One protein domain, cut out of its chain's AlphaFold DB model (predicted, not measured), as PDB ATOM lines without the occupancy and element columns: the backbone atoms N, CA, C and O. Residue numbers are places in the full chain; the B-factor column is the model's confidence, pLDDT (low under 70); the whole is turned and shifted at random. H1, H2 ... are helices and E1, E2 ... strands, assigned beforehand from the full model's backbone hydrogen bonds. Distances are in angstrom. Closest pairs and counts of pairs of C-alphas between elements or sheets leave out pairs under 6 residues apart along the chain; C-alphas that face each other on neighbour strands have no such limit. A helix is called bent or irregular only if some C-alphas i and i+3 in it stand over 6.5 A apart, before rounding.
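AT A GLANCE: This is residues 335 to 449 of the 611 residues of an uncharacterized protein of Vibrio genomosp. F10 str. ZF-129 (UniProt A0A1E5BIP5). One sheet of four antiparallel strands, in the order E1 E2 E3 E4, has helices over one face and its other face bare. The long H4 crosses over E1 and E2, H2 lies over E4 at the opposite edge, and H3 sits among the helices, touching H1, H2 and H4. The printed part has 115 residues, with four named helices followed by four named strands, H1 H2 H3 H4 E1 E2 E3 E4; the class is mixed, helices and strands. It makes two layers, H1, H2 and H4 on one face of the sheet. The whole is compact, with a radius of gyration of the C-alphas of 13.9 A and spans of 41 by 32 by 23 A.

HOW THE PARTS SIT: E1, residues 403 to 407, E2, 412 to 419, E3, 422 to 429, and E4, 443 to 448, form a meander, each strand the antiparallel neighbour of the one before; each successive pair is a hairpin. N 404 and O 416 of E1 and E2 are 2.9 A apart, N 415 and O 426 of E2 and E3 2.8 A, and N 425 and O 445 of E3 and E4 2.8 A, within hydrogen-bond range. H4, residues 380 to 399, is over E1 and E2 at a height over the sheet of 11.7 A, across the strands at 81 degrees to E1 on the local plane. H2, residues 354 to 361, is on the same face, over E4 at a height of 8.2 A; the closest C-alphas, of Leu 359 and Ile 446, are 5.8 A apart. H3, residues 367 to 374, is the hub and only grazes the sheet with residues 367 to 370. H4 touches H3 with residues 383 to 387 alone; the closest C-alphas, of Ile 368 and Thr 387, are 6.2 A apart. H1, residues 335 to 345, is on the sheet and touches H2 at a steep tilt of 52 degrees, the closest C-alphas being those of Val 343 and Arg 356, 6.0 A apart. H1 and H4 are apart. Every O i to N i+4 pair is within hydrogen-bond range in H1, H2 and H3, and 14 of 16 in H4.

IN THESE COORDINATES: H1 begins at C-alpha 335, (161.416, 110.949, 140.541), and E4 ends at C-alpha 448, (155.417, 125.879, 143.397). H4 measures 30.8 A from C-alpha 380, (169.770, 104.919, 155.375), to C-alpha 399, and is irregular: C-alphas 396 and 399 are 7.5 A apart. E3 measures 22.1 A, E2 21.7 A.

THE WHOLE: The C-alphas farthest apart, of Asp 348 and Glu 409, are 42.4 A apart. The printed part has no cut; the link E3 to E4 is long, residues 430 to 442. Mean pLDDT of the printed part is 76.0; residues 346 to 353 and 432 to 440 are among those under 70.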
ATOM      1  N   ARG A 335     162.041 111.506 139.330       82.38
ATOM      2  CA  ARG A 335     161.416 110.949 140.541       82.38
ATOM      3  C   ARG A 335     161.060 112.030 141.565       82.38
ATOM      4  O   ARG A 335     159.943 112.014 142.086       82.38
ATOM      5  N   ILE A 336     161.961 112.984 141.815       86.44
ATOM      6  CA  ILE A 336     161.689 114.129 142.703       86.44
ATOM      7  C   ILE A 336     160.510 114.950 142.162       86.44
ATOM      8  O   ILE A 336     159.546 115.199 142.883       86.44
ATOM      9  N   TYR A 337     160.542 115.308 140.877       84.44
ATOM     10  CA  TYR A 337     159.489 116.073 140.210       84.44
ATOM     11  C   TYR A 337     158.119 115.386 140.306       84.44
ATOM     12  O   TYR A 337     157.142 116.000 140.731       84.44
ATOM     13  N   LEU A 338     158.037 114.093 139.980       77.12
ATOM     14  CA  LEU A 338     156.794 113.325 140.067       77.12
ATOM     15  C   LEU A 338     156.272 113.255 141.503       77.12
ATOM     16  O   LEU A 338     155.073 113.435 141.721       77.12
ATOM     17  N   ARG A 339     157.154 113.050 142.491       79.25
ATOM     18  CA  ARG A 339     156.762 113.047 143.906       79.25
ATOM     19  C   ARG A 339     156.178 114.398 144.322       79.25
ATOM     20  O   ARG A 339     155.117 114.418 144.942       79.25
ATOM     21  N   LEU A 340     156.808 115.507 143.931       81.19
ATOM     22  CA  LEU A 340     156.305 116.857 144.199       81.19
ATOM     23  C   LEU A 340     154.943 117.101 143.544       81.19
ATOM     24  O   LEU A 340     154.034 117.598 144.206       81.19
ATOM     25  N   ARG A 341     154.752 116.686 142.284       77.31
ATOM     26  CA  ARG A 341     153.449 116.777 141.602       77.31
ATOM     27  C   ARG A 341     152.360 116.019 142.344       77.31
ATOM     28  O   ARG A 341     151.279 116.561 142.552       77.31
ATOM     29  N   ILE A 342     152.634 114.777 142.739       74.25
ATOM     30  CA  ILE A 342     151.670 113.944 143.464       74.25
ATOM     31  C   ILE A 342     151.270 114.628 144.767       74.25
ATOM     32  O   ILE A 342     150.081 114.766 145.036       74.25
ATOM     33  N   VAL A 343     152.241 115.107 145.548       74.94
ATOM     34  CA  VAL A 343     151.966 115.802 146.814       74.94
ATOM     35  C   VAL A 343     151.175 117.091 146.584       74.94
ATOM     36  O   VAL A 343     150.225 117.355 147.319       74.94
ATOM     37  N   TYR A 344     151.526 117.860 145.551       76.69
ATOM     38  CA  TYR A 344     150.877 119.127 145.220       76.69
ATOM     39  C   TYR A 344     149.411 118.953 144.795       76.69
ATOM     40  O   TYR A 344     148.545 119.727 145.196       76.69
ATOM     41  N   PHE A 345     149.117 117.930 143.988       70.38
ATOM     42  CA  PHE A 345     147.775 117.698 143.451       70.38
ATOM     43  C   PHE A 345     146.919 116.736 144.277       70.38
ATOM     44  O   PHE A 345     145.700 116.688 144.086       70.38
ATOM     45  N   SER A 346     147.522 115.992 145.207       66.31
ATOM     46  CA  SER A 346     146.782 115.140 146.130       66.31
ATOM     47  C   SER A 346     145.871 115.993 147.015       66.31
ATOM     48  O   SER A 346     146.319 116.815 147.822       66.31
ATOM     49  N   LYS A 347     144.562 115.777 146.856       51.00
ATOM     50  CA  LYS A 347     143.511 116.383 147.686       51.00
ATOM     51  C   LYS A 347     143.401 115.755 149.066       51.00
ATOM     52  O   LYS A 347     142.655 116.262 149.897       51.00
ATOM     53  N   ASP A 348     144.079 114.641 149.276       52.97
ATOM     54  CA  ASP A 348     143.962 113.897 150.507       52.97
ATOM     55  C   ASP A 348     144.763 114.611 151.605       52.97
ATOM     56  O   ASP A 348     145.979 114.793 151.524       52.97
ATOM     57  N   SER A 349     144.032 115.124 152.592       45.41
ATOM     58  CA  SER A 349     144.564 115.830 153.754       45.41
ATOM     59  C   SER A 349     145.004 114.881 154.867       45.41
ATOM     60  O   SER A 349     145.545 115.355 155.859       45.41
ATOM     61  N   SER A 350     144.780 113.567 154.728       45.91
ATOM     62  CA  SER A 350     145.288 112.573 155.683       45.91
ATOM     63  C   SER A 350     146.812 112.424 155.620       45.91
ATOM     64  O   SER A 350     147.423 111.888 156.541       45.91
ATOM     65  N   PHE A 351     147.439 112.961 154.568       54.25
ATOM     66  CA  PHE A 351     148.884 112.989 154.398       54.25
ATOM     67  C   PHE A 351     149.515 114.140 155.189       54.25
ATOM     68  O   PHE A 351     149.473 115.295 154.763       54.25
ATOM     69  N   ASN A 352     150.156 113.807 156.310       52.31
ATOM     70  CA  ASN A 352     150.910 114.735 157.159       52.31
ATOM     71  C   ASN A 352     152.433 114.629 156.925       52.31
ATOM     72  O   ASN A 352     153.237 114.724 157.852       52.31
ATOM     73  N   ASP A 353     152.849 114.405 155.677       68.00
ATOM     74  CA  ASP A 353     154.263 114.212 155.350       68.00
ATOM     75  C   ASP A 353     155.019 115.548 155.299       68.00
ATOM     76  O   ASP A 353     154.538 116.535 154.730       68.00
ATOM     77  N   LYS A 354     156.257 115.568 155.822       74.50
ATOM     78  CA  LYS A 354     157.149 116.747 155.840       74.50
ATOM     79  C   LYS A 354     157.272 117.443 154.478       74.50
ATOM     80  O   LYS A 354     157.360 118.664 154.434       74.50
ATOM     81  N   LEU A 355     157.232 116.698 153.369       78.50
ATOM     82  CA  LEU A 355     157.284 117.266 152.016       78.50
ATOM     83  C   LEU A 355     156.041 118.096 151.651       78.50
ATOM     84  O   LEU A 355     156.155 119.104 150.957       78.50
ATOM     85  N   ARG A 356     154.851 117.698 152.123       76.62
ATOM     86  CA  ARG A 356     153.614 118.474 151.932       76.62
ATOM     87  C   ARG A 356     153.673 119.761 152.738       76.62
ATOM     88  O   ARG A 356     153.331 120.818 152.216       76.62
ATOM     89  N   LEU A 357     154.156 119.668 153.977       75.69
ATOM     90  CA  LEU A 357     154.394 120.846 154.798       75.69
ATOM     91  C   LEU A 357     155.380 121.778 154.086       75.69
ATOM     92  O   LEU A 357     155.029 122.929 153.887       75.69
ATOM     93  N   ALA A 358     156.526 121.280 153.602       77.19
ATOM     94  CA  ALA A 358     157.521 122.053 152.844       77.19
ATOM     95  C   ALA A 358     156.931 122.819 151.653       77.19
ATOM     96  O   ALA A 358     157.252 123.985 151.455       77.19
ATOM     97  N   LEU A 359     156.032 122.182 150.898       77.75
ATOM     98  CA  LEU A 359     155.404 122.768 149.713       77.75
ATOM     99  C   LEU A 359     154.365 123.860 150.008       77.75
ATOM    100  O   LEU A 359     154.211 124.769 149.196       77.75
ATOM    101  N   PHE A 360     153.614 123.748 151.109       75.88
ATOM    102  CA  PHE A 360     152.465 124.627 151.384       75.88
ATOM    103  C   PHE A 360     152.659 125.562 152.586       75.88
ATOM    104  O   PHE A 360     152.056 126.631 152.620       75.88
ATOM    105  N   ASN A 361     153.514 125.188 153.540       67.69
ATOM    106  CA  ASN A 361     153.742 125.898 154.803       67.69
ATOM    107  C   ASN A 361     155.182 126.441 154.944       67.69
ATOM    108  O   ASN A 361     155.514 126.993 155.989       67.69
ATOM    109  N   ASN A 362     156.034 126.276 153.923       64.69
ATOM    110  CA  ASN A 362     157.443 126.708 153.889       64.69
ATOM    111  C   ASN A 362     158.384 126.255 155.047       64.69
ATOM    112  O   ASN A 362     159.274 127.026 155.403       64.69
ATOM    113  N   PRO A 363     158.277 125.064 155.672       66.81
ATOM    114  CA  PRO A 363     159.332 124.557 156.544       66.81
ATOM    115  C   PRO A 363     160.586 124.165 155.753       66.81
ATOM    116  O   PRO A 363     160.501 123.598 154.659       66.81
ATOM    117  N   ASN A 364     161.746 124.406 156.361       72.94
ATOM    118  CA  ASN A 364     163.044 124.004 155.825       72.94
ATOM    119  C   ASN A 364     163.133 122.475 155.782       72.94
ATOM    120  O   ASN A 364     162.889 121.803 156.786       72.94
ATOM    121  N   LEU A 365     163.510 121.934 154.624       86.88
ATOM    122  CA  LEU A 365     163.916 120.537 154.474       86.88
ATOM    123  C   LEU A 365     165.430 120.454 154.332       86.88
ATOM    124  O   LEU A 365     166.062 121.341 153.770       86.88
ATOM    125  N   THR A 366     166.010 119.341 154.753       87.94
ATOM    126  CA  THR A 366     167.370 118.968 154.352       87.94
ATOM    127  C   THR A 366     167.347 118.125 153.074       87.94
ATOM    128  O   THR A 366     166.323 117.544 152.702       87.94
ATOM    129  N   LEU A 367     168.482 118.013 152.379       86.56
ATOM    130  CA  LEU A 367     168.594 117.229 151.150       86.56
ATOM    131  C   LEU A 367     168.363 115.747 151.413       86.56
ATOM    132  O   LEU A 367     167.664 115.087 150.644       86.56
ATOM    133  N   ILE A 368     168.886 115.239 152.531       86.62
ATOM    134  CA  ILE A 368     168.611 113.866 152.944       86.62
ATOM    135  C   ILE A 368     167.126 113.659 153.249       86.62
ATOM    136  O   ILE A 368     166.591 112.618 152.887       86.62
ATOM    137  N   GLU A 369     166.437 114.629 153.857       86.94
ATOM    138  CA  GLU A 369     165.000 114.514 154.125       86.94
ATOM    139  C   GLU A 369     164.190 114.546 152.830       86.94
ATOM    140  O   GLU A 369     163.254 113.761 152.683       86.94
ATOM    141  N   LEU A 370     164.557 115.387 151.860       87.44
ATOM    142  CA  LEU A 370     163.940 115.366 150.532       87.44
ATOM    143  C   LEU A 370     164.097 113.984 149.877       87.44
ATOM    144  O   LEU A 370     163.118 113.425 149.374       87.44
ATOM    145  N   VAL A 371     165.297 113.398 149.942       87.31
ATOM    146  CA  VAL A 371     165.571 112.037 149.452       87.31
ATOM    147  C   VAL A 371     164.755 110.996 150.225       87.31
ATOM    148  O   VAL A 371     164.089 110.165 149.613       87.31
ATOM    149  N   GLN A 372     164.705 111.060 151.551       84.06
ATOM    150  CA  GLN A 372     163.889 110.156 152.369       84.06
ATOM    151  C   GLN A 372     162.404 110.224 151.995       84.06
ATOM    152  O   GLN A 372     161.747 109.194 151.909       84.06
ATOM    153  N   ASN A 373     161.876 111.410 151.685       81.62
ATOM    154  CA  ASN A 373     160.480 111.572 151.265       81.62
ATOM    155  C   ASN A 373     160.198 111.050 149.840       81.62
ATOM    156  O   ASN A 373     159.045 110.753 149.510       81.62
ATOM    157  N   CYS A 374     161.221 110.952 148.986       81.31
ATOM    158  CA  CYS A 374     161.108 110.441 147.615       81.31
ATOM    159  C   CYS A 374     161.419 108.932 147.502       81.31
ATOM    160  O   CYS A 374     160.914 108.265 146.592       81.31
ATOM    161  N   TRP A 375     162.204 108.383 148.436       80.69
ATOM    162  CA  TRP A 375     162.622 106.977 148.521       80.69
ATOM    163  C   TRP A 375     162.398 106.412 149.938       80.69
ATOM    164  O   TRP A 375     163.327 105.910 150.567       80.69
ATOM    165  N   ALA A 376     161.170 106.482 150.460       73.69
ATOM    166  CA  ALA A 376     160.867 106.193 151.872       73.69
ATOM    167  C   ALA A 376     161.328 104.811 152.379       73.69
ATOM    168  O   ALA A 376     161.718 104.693 153.536       73.69
ATOM    169  N   ASN A 377     161.369 103.795 151.511       67.88
ATOM    170  CA  ASN A 377     161.755 102.422 151.874       67.88
ATOM    171  C   ASN A 377     163.226 102.080 151.644       67.88
ATOM    172  O   ASN A 377     163.650 100.952 151.899       67.88
ATOM    173  N   SER A 378     164.008 103.013 151.111       75.12
ATOM    174  CA  SER A 378     165.440 102.792 150.987       75.12
ATOM    175  C   SER A 378     166.085 102.781 152.371       75.12
ATOM    176  O   SER A 378     165.677 103.488 153.290       75.12
ATOM    177  N   SER A 379     167.113 101.958 152.533       79.94
ATOM    178  CA  SER A 379     167.935 101.968 153.735       79.94
ATOM    179  C   SER A 379     168.631 103.323 153.888       79.94
ATOM    180  O   SER A 379     168.931 104.007 152.908       79.94
ATOM    181  N   ARG A 380     169.000 103.688 155.119       81.94
ATOM    182  CA  ARG A 380     169.770 104.919 155.375       81.94
ATOM    183  C   ARG A 380     171.043 105.000 154.525       81.94
ATOM    184  O   ARG A 380     171.427 106.087 154.100       81.94
ATOM    185  N   LYS A 381     171.700 103.861 154.278       82.56
ATOM    186  CA  LYS A 381     172.888 103.781 153.418       82.56
ATOM    187  C   LYS A 381     172.555 104.176 151.977       82.56
ATOM    188  O   LYS A 381     173.257 105.008 151.410       82.56
ATOM    189  N   GLU A 382     171.465 103.647 151.430       82.88
ATOM    190  CA  GLU A 382     170.980 104.002 150.092       82.88
ATOM    191  C   GLU A 382     170.548 105.471 150.016       82.88
ATOM    192  O   GLU A 382     170.884 106.139 149.047       82.88
ATOM    193  N   HIS A 383     169.893 106.028 151.044       85.12
ATOM    194  CA  HIS A 383     169.577 107.465 151.074       85.12
ATOM    195  C   HIS A 383     170.828 108.331 150.964       85.12
ATOM    196  O   HIS A 383     170.837 109.322 150.236       85.12
ATOM    197  N   VAL A 384     171.899 107.961 151.667       85.44
ATOM    198  CA  VAL A 384     173.179 108.675 151.593       85.44
ATOM    199  C   VAL A 384     173.789 108.556 150.193       85.44
ATOM    200  O   VAL A 384     174.320 109.537 149.675       85.44
ATOM    201  N   GLU A 385     173.723 107.380 149.568       84.81
ATOM    202  CA  GLU A 385     174.213 107.155 148.201       84.81
ATOM    203  C   GLU A 385     173.427 107.979 147.174       84.81
ATOM    204  O   GLU A 385     174.035 108.744 146.427       84.81
ATOM    205  N   ILE A 386     172.093 107.937 147.224       86.69
ATOM    206  CA  ILE A 386     171.208 108.735 146.361       86.69
ATOM    207  C   ILE A 386     171.474 110.229 146.559       86.69
ATOM    208  O   ILE A 386     171.585 110.970 145.587       86.69
ATOM    209  N   THR A 387     171.649 110.681 147.805       87.44
ATOM    210  CA  THR A 387     171.975 112.085 148.097       87.44
ATOM    211  C   THR A 387     173.282 112.505 147.425       87.44
ATOM    212  O   THR A 387     173.360 113.576 146.823       87.44
ATOM    213  N   ARG A 388     174.314 111.653 147.464       85.31
ATOM    214  CA  ARG A 388     175.572 111.917 146.752       85.31
ATOM    215  C   ARG A 388     175.375 111.961 145.243       85.31
ATOM    216  O   ARG A 388     176.019 112.776 144.590       85.31
ATOM    217  N   ASP A 389     174.524 111.106 144.692       85.81
ATOM    218  CA  ASP A 389     174.260 111.087 143.255       85.81
ATOM    219  C   ASP A 389     173.495 112.335 142.801       85.81
ATOM    220  O   ASP A 389     173.885 112.935 141.801       85.81
ATOM    221  N   VAL A 390     172.538 112.824 143.597       87.06
ATOM    222  CA  VAL A 390     171.889 114.127 143.370       87.06
ATOM    223  C   VAL A 390     172.923 115.257 143.353       87.06
ATOM    224  O   VAL A 390     172.936 116.067 142.431       87.06
ATOM    225  N   LEU A 391     173.851 115.299 144.316       84.94
ATOM    226  CA  LEU A 391     174.902 116.328 144.359       84.94
ATOM    227  C   LEU A 391     175.851 116.264 143.161       84.94
ATOM    228  O   LEU A 391     176.202 117.298 142.589       84.94
ATOM    229  N   LYS A 392     176.264 115.054 142.762       82.94
ATOM    230  CA  LYS A 392     177.066 114.858 141.547       82.94
ATOM    231  C   LYS A 392     176.321 115.407 140.342       82.94
ATOM    232  O   LYS A 392     176.917 116.120 139.539       82.94
ATOM    233  N   GLU A 393     175.033 115.120 140.232       82.94
ATOM    234  CA  GLU A 393     174.237 115.566 139.104       82.94
ATOM    235  C   GLU A 393     174.057 117.087 139.074       82.94
ATOM    236  O   GLU A 393     174.244 117.699 138.021       82.94
ATOM    237  N   LEU A 394     173.822 117.716 140.230       82.12
ATOM    238  CA  LEU A 394     173.817 119.175 140.370       82.12
ATOM    239  C   LEU A 394     175.159 119.787 139.938       82.12
ATOM    240  O   LEU A 394     175.178 120.812 139.258       82.12
ATOM    241  N   SER A 395     176.285 119.136 140.261       76.44
ATOM    242  CA  SER A 395     177.622 119.616 139.881       76.44
ATOM    243  C   SER A 395     177.917 119.498 138.378       76.44
ATOM    244  O   SER A 395     178.571 120.374 137.808       76.44
ATOM    245  N   LEU A 396     177.421 118.437 137.729       71.19
ATOM    246  CA  LEU A 396     177.614 118.165 136.299       71.19
ATOM    247  C   LEU A 396     176.674 118.992 135.415       71.19
ATOM    248  O   LEU A 396     176.987 119.267 134.259       71.19
ATOM    249  N   SER A 397     175.536 119.421 135.958       62.03
ATOM    250  CA  SER A 397     174.456 120.064 135.206       62.03
ATOM    251  C   SER A 397     174.632 121.568 134.976       62.03
ATOM    252  O   SER A 397     173.680 122.223 134.554       62.03
ATOM    253  N   LYS A 398     175.848 122.120 135.139       53.25
ATOM    254  CA  LYS A 398     176.191 123.512 134.754       53.25
ATOM    255  C   LYS A 398     175.793 123.870 133.310       53.25
ATOM    256  O   LYS A 398     175.690 125.043 132.974       53.25
ATOM    257  N   THR A 399     175.582 122.869 132.456       45.94
ATOM    258  CA  THR A 399     175.254 122.999 131.030       45.94
ATOM    259  C   THR A 399     173.759 122.926 130.708       45.94
ATOM    260  O   THR A 399     173.360 123.308 129.607       45.94
ATOM    261  N   LYS A 400     172.901 122.475 131.634       54.28
ATOM    262  CA  LYS A 400     171.451 122.375 131.415       54.28
ATOM    263  C   LYS A 400     170.778 123.558 132.109       54.28
ATOM    264  O   LYS A 400     170.914 123.708 133.314       54.28
ATOM    265  N   LYS A 401     170.025 124.381 131.369       59.16
ATOM    266  CA  LYS A 401     169.333 125.625 131.803       59.16
ATOM    267  C   LYS A 401     168.384 125.506 133.027       59.16
ATOM    268  O   LYS A 401     167.663 126.453 133.317       59.16
ATOM    269  N   LEU A 402     168.353 124.359 133.702       67.56
ATOM    270  CA  LEU A 402     167.529 124.024 134.863       67.56
ATOM    271  C   LEU A 402     168.183 124.415 136.198       67.56
ATOM    272  O   LEU A 402     167.483 124.495 137.199       67.56
ATOM    273  N   ILE A 403     169.507 124.626 136.232       73.69
ATOM    274  CA  ILE A 403     170.260 124.848 137.474       73.69
ATOM    275  C   ILE A 403     171.101 126.118 137.374       73.69
ATOM    276  O   ILE A 403     171.889 126.280 136.440       73.69
ATOM    277  N   LYS A 404     170.985 126.994 138.374       72.31
ATOM    278  CA  LYS A 404     171.929 128.091 138.613       72.31
ATOM    279  C   LYS A 404     172.711 127.812 139.885       72.31
ATOM    280  O   LYS A 404     172.128 127.502 140.919       72.31
ATOM    281  N   LEU A 405     174.030 127.930 139.788       75.31
ATOM    282  CA  LEU A 405     174.955 127.748 140.901       75.31
ATOM    283  C   LEU A 405     175.621 129.083 141.202       75.31
ATOM    284  O   LEU A 405     176.233 129.672 140.309       75.31
ATOM    285  N   GLN A 406     175.544 129.513 142.453       76.06
ATOM    286  CA  GLN A 406     176.262 130.670 142.958       76.06
ATOM    287  C   GLN A 406     177.030 130.252 144.210       76.06
ATOM    288  O   GLN A 406     176.464 129.703 145.151       76.06
ATOM    289  N   THR A 407     178.344 130.454 144.198       72.12
ATOM    290  CA  THR A 407     179.181 130.218 145.377       72.12
ATOM    291  C   THR A 407     179.187 131.484 146.221       72.12
ATOM    292  O   THR A 407     179.430 132.564 145.683       72.12
ATOM    293  N   GLU A 408     178.910 131.347 147.513       70.94
ATOM    294  CA  GLU A 408     178.944 132.450 148.476       70.94
ATOM    295  C   GLU A 408     180.216 132.396 149.337       70.94
ATOM    296  O   GLU A 408     180.931 131.387 149.376       70.94
ATOM    297  N   GLU A 409     180.511 133.502 150.023       60.28
ATOM    298  CA  GLU A 409     181.535 133.540 151.069       60.28
ATOM    299  C   GLU A 409     181.143 132.555 152.195       60.28
ATOM    300  O   GLU A 409     179.965 132.419 152.515       60.28
ATOM    301  N   ASN A 410     182.119 131.852 152.793       70.94
ATOM    302  CA  ASN A 410     181.955 130.792 153.818       70.94
ATOM    303  C   ASN A 410     181.707 129.349 153.319       70.94
ATOM    304  O   ASN A 410     181.051 128.567 154.005       70.94
ATOM    305  N   ASN A 411     182.252 128.951 152.160       73.31
ATOM    306  CA  ASN A 411     182.151 127.579 151.611       73.31
ATOM    307  C   ASN A 411     180.714 127.074 151.361       73.31
ATOM    308  O   ASN A 411     180.499 125.876 151.153       73.31
ATOM    309  N   GLN A 412     179.724 127.962 151.335       81.88
ATOM    310  CA  GLN A 412     178.353 127.609 150.992       81.88
ATOM    311  C   GLN A 412     178.124 127.780 149.490       81.88
ATOM    312  O   GLN A 412     178.639 128.691 148.840       81.88
ATOM    313  N   THR A 413     177.369 126.855 148.905       84.31
ATOM    314  CA  THR A 413     176.926 126.948 147.514       84.31
ATOM    315  C   THR A 413     175.416 127.060 147.488       84.31
ATOM    316  O   THR A 413     174.715 126.142 147.916       84.31
ATOM    317  N   LEU A 414     174.931 128.180 146.963       86.19
ATOM    318  CA  LEU A 414     173.529 128.405 146.672       86.19
ATOM    319  C   LEU A 414     173.194 127.798 145.306       86.19
ATOM    320  O   LEU A 414     173.867 128.044 144.300       86.19
ATOM    321  N   ILE A 415     172.151 126.976 145.279       87.00
ATOM    322  CA  ILE A 415     171.687 126.269 144.090       87.00
ATOM    323  C   ILE A 415     170.206 126.582 143.880       87.00
ATOM    324  O   ILE A 415     169.376 126.201 144.702       87.00
ATOM    325  N   GLU A 416     169.867 127.233 142.766       88.00
ATOM    326  CA  GLU A 416     168.481 127.367 142.291       88.00
ATOM    327  C   GLU A 416     168.242 126.277 141.236       88.00
ATOM    328  O   GLU A 416     168.825 126.320 140.150       88.00
ATOM    329  N   LEU A 417     167.405 125.292 141.562       88.12
ATOM    330  CA  LEU A 417     166.968 124.232 140.654       88.12
ATOM    331  C   LEU A 417     165.503 124.472 140.262       88.12
ATOM    332  O   LEU A 417     164.620 124.435 141.116       88.12
ATOM    333  N   ASP A 418     165.228 124.676 138.975       86.25
ATOM    334  CA  ASP A 418     163.865 124.767 138.436       86.25
ATOM    335  C   ASP A 418     163.446 123.425 137.820       86.25
ATOM    336  O   ASP A 418     163.843 123.070 136.709       86.25
ATOM    337  N   LEU A 419     162.631 122.666 138.556       86.25
ATOM    338  CA  LEU A 419     161.981 121.441 138.095       86.25
ATOM    339  C   LEU A 419     160.592 121.756 137.532       86.25
ATOM    340  O   LEU A 419     159.576 121.336 138.089       86.25
ATOM    341  N   LEU A 420     160.558 122.486 136.416       81.00
ATOM    342  CA  LEU A 420     159.352 122.687 135.602       81.00
ATOM    343  C   LEU A 420     158.186 123.273 136.415       81.00
ATOM    344  O   LEU A 420     157.079 122.731 136.476       81.00
ATOM    345  N   GLY A 421     158.478 124.371 137.119       81.12
ATOM    346  CA  GLY A 421     157.519 125.063 137.976       81.12
ATOM    347  C   GLY A 421     157.633 124.731 139.461       81.12
ATOM    348  O   GLY A 421     157.064 125.469 140.264       81.12
ATOM    349  N   PHE A 422     158.400 123.710 139.850       86.94
ATOM    350  CA  PHE A 422     158.893 123.577 141.223       86.94
ATOM    351  C   PHE A 422     160.294 124.167 141.323       86.94
ATOM    352  O   PHE A 422     161.256 123.581 140.831       86.94
ATOM    353  N   LYS A 423     160.422 125.311 141.988       88.88
ATOM    354  CA  LYS A 423     161.725 125.902 142.285       88.88
ATOM    355  C   LYS A 423     162.227 125.387 143.622       88.88
ATOM    356  O   LYS A 423     161.590 125.624 144.646       88.88
ATOM    357  N   ILE A 424     163.361 124.706 143.592       89.81
ATOM    358  CA  ILE A 424     164.056 124.164 144.752       89.81
ATOM    359  C   ILE A 424     165.310 125.010 144.968       89.81
ATOM    360  O   ILE A 424     166.266 124.921 144.201       89.81
ATOM    361  N   ASN A 425     165.294 125.833 146.011       88.44
ATOM    362  CA  ASN A 425     166.450 126.610 146.442       88.44
ATOM    363  C   ASN A 425     167.184 125.817 147.516       88.44
ATOM    364  O   ASN A 425     166.567 125.431 148.507       88.44
ATOM    365  N   MET A 426     168.473 125.557 147.308       88.56
ATOM    366  CA  MET A 426     169.299 124.765 148.216       88.56
ATOM    367  C   MET A 426     170.521 125.568 148.648       88.56
ATOM    368  O   MET A 426     171.271 126.046 147.800       88.56
ATOM    369  N   VAL A 427     170.752 125.656 149.953       88.31
ATOM    370  CA  VAL A 427     172.008 126.133 150.536       88.31
ATOM    371  C   VAL A 427     172.808 124.906 150.944       88.31
ATOM    372  O   VAL A 427     172.401 124.169 151.844       88.31
ATOM    373  N   ILE A 428     173.911 124.638 150.243       85.44
ATOM    374  CA  ILE A 428     174.728 123.441 150.463       85.44
ATOM    375  C   ILE A 428     176.092 123.830 151.040       85.44
ATOM    376  O   ILE A 428     176.906 124.409 150.313       85.44
ATOM    377  N   PRO A 429     176.375 123.502 152.313       80.44
ATOM    378  CA  PRO A 429     177.699 123.702 152.890       80.44
ATOM    379  C   PRO A 429     178.713 122.729 152.274       80.44
ATOM    380  O   PRO A 429     178.388 121.576 151.993       80.44
ATOM    381  N   ASP A 430     179.941 123.200 152.052       75.25
ATOM    382  CA  ASP A 430     181.085 122.408 151.581       75.25
ATOM    383  C   ASP A 430     180.803 121.573 150.314       75.25
ATOM    384  O   ASP A 430     181.267 120.440 150.175       75.25
ATOM    385  N   PHE A 431     180.074 122.135 149.342       75.12
ATOM    386  CA  PHE A 431     179.688 121.451 148.093       75.12
ATOM    387  C   PHE A 431     180.873 120.832 147.318       75.12
ATOM    388  O   PHE A 431     180.715 119.833 146.611       75.12
ATOM    389  N   SER A 432     182.078 121.395 147.461       67.69
ATOM    390  CA  SER A 432     183.320 120.879 146.865       67.69
ATOM    391  C   SER A 432     183.824 119.593 147.538       67.69
ATOM    392  O   SER A 432     184.456 118.749 146.891       67.69
ATOM    393  N   VAL A 433     183.507 119.387 148.817       65.25
ATOM    394  CA  VAL A 433     183.906 118.225 149.608       65.25
ATOM    395  C   VAL A 433     182.838 117.145 149.457       65.25
ATOM    396  O   VAL A 433     181.972 116.957 150.302       65.25
ATOM    397  N   LYS A 434     182.947 116.335 148.394       54.62
ATOM    398  CA  LYS A 434     182.029 115.209 148.078       54.62
ATOM    399  C   LYS A 434     181.833 114.174 149.214       54.62
ATOM    400  O   LYS A 434     181.032 113.251 149.070       54.62
ATOM    401  N   ARG A 435     182.601 114.277 150.309       49.84
ATOM    402  CA  ARG A 435     182.563 113.420 151.508       49.84
ATOM    403  C   ARG A 435     181.815 114.035 152.704       49.84
ATOM    404  O   ARG A 435     181.572 113.293 153.653       49.84
ATOM    405  N   ALA A 436     181.465 115.323 152.688       47.19
ATOM    406  CA  ALA A 436     180.896 116.026 153.839       47.19
ATOM    407  C   ALA A 436     179.428 115.633 154.092       47.19
ATOM    408  O   ALA A 436     178.502 116.310 153.668       47.19
ATOM    409  N   ALA A 437     179.238 114.504 154.788       51.78
ATOM    410  CA  ALA A 437     177.959 113.964 155.254       51.78
ATOM    411  C   ALA A 437     176.889 113.812 154.151       51.78
ATOM    412  O   ALA A 437     177.063 114.153 152.990       51.78
ATOM    413  N   ALA A 438     175.743 113.230 154.465       60.69
ATOM    414  CA  ALA A 438     174.621 113.146 153.529       60.69
ATOM    415  C   ALA A 438     173.921 114.513 153.327       60.69
ATOM    416  O   ALA A 438     172.710 114.543 153.169       60.69
ATOM    417  N   ASN A 439     174.648 115.636 153.431       69.56
ATOM    418  CA  ASN A 439     174.103 116.994 153.515       69.56
ATOM    419  C   ASN A 439     172.916 117.108 154.479       69.56
ATOM    420  O   ASN A 439     171.840 117.595 154.145       69.56
ATOM    421  N   GLN A 440     173.136 116.661 155.716       69.62
ATOM    422  CA  GLN A 440     172.163 116.786 156.807       69.62
ATOM    423  C   GLN A 440     171.952 118.237 157.263       69.62
ATOM    424  O   GLN A 440     171.023 118.504 158.011       69.62
ATOM    425  N   HIS A 441     172.813 119.158 156.830       77.19
ATOM    426  CA  HIS A 441     172.780 120.575 157.199       77.19
ATOM    427  C   HIS A 441     172.423 121.491 156.026       77.19
ATOM    428  O   HIS A 441     172.550 122.701 156.143       77.19
ATOM    429  N   SER A 442     172.029 120.937 154.876       81.88
ATOM    430  CA  SER A 442     171.563 121.775 153.772       81.88
ATOM    431  C   SER A 442     170.213 122.392 154.113       81.88
ATOM    432  O   SER A 442     169.358 121.690 154.654       81.88
ATOM    433  N   GLU A 443     169.975 123.623 153.683       85.88
ATOM    434  CA  GLU A 443     168.651 124.233 153.761       85.88
ATOM    435  C   GLU A 443     167.975 124.190 152.398       85.88
ATOM    436  O   GLU A 443     168.517 124.703 151.419       85.88
ATOM    437  N   ILE A 444     166.802 123.563 152.326       86.50
ATOM    438  CA  ILE A 444     166.009 123.435 151.107       86.50
ATOM    439  C   ILE A 444     164.664 124.120 151.284       86.50
ATOM    440  O   ILE A 444     163.895 123.791 152.188       86.50
ATOM    441  N   TYR A 445     164.360 124.992 150.327       86.50
ATOM    442  CA  TYR A 445     163.082 125.671 150.184       86.50
ATOM    443  C   TYR A 445     162.467 125.304 148.838       86.50
ATOM    444  O   TYR A 445     163.135 125.381 147.804       86.50
ATOM    445  N   ILE A 446     161.192 124.919 148.836       87.88
ATOM    446  CA  ILE A 446     160.479 124.512 147.623       87.88
ATOM    447  C   ILE A 446     159.316 125.465 147.398       87.88
ATOM    448  O   ILE A 446     158.432 125.578 148.238       87.88
ATOM    449  N   THR A 447     159.286 126.117 146.240       85.56
ATOM    450  CA  THR A 447     158.156 126.954 145.825       85.56
ATOM    451  C   THR A 447     157.521 126.396 144.560       85.56
ATOM    452  O   THR A 447     158.207 125.921 143.654       85.56
ATOM    453  N   ALA A 448     156.192 126.427 144.502       84.75
ATOM    454  CA  ALA A 448     155.417 125.879 143.397       84.75
ATOM    455  C   ALA A 448     154.744 127.004 142.601       84.75
ATOM    456  O   ALA A 448     153.918 127.750 143.125       84.75
ATOM    457  N   ASN A 449     155.054 127.099 141.311       82.94
ATOM    458  CA  ASN A 449     154.343 127.949 140.370       82.94
ATOM    459  C   ASN A 449     153.299 127.115 139.623       82.94
ATOM    460  O   ASN A 449     153.610 126.405 138.667       82.94
TER     461      ASN A 449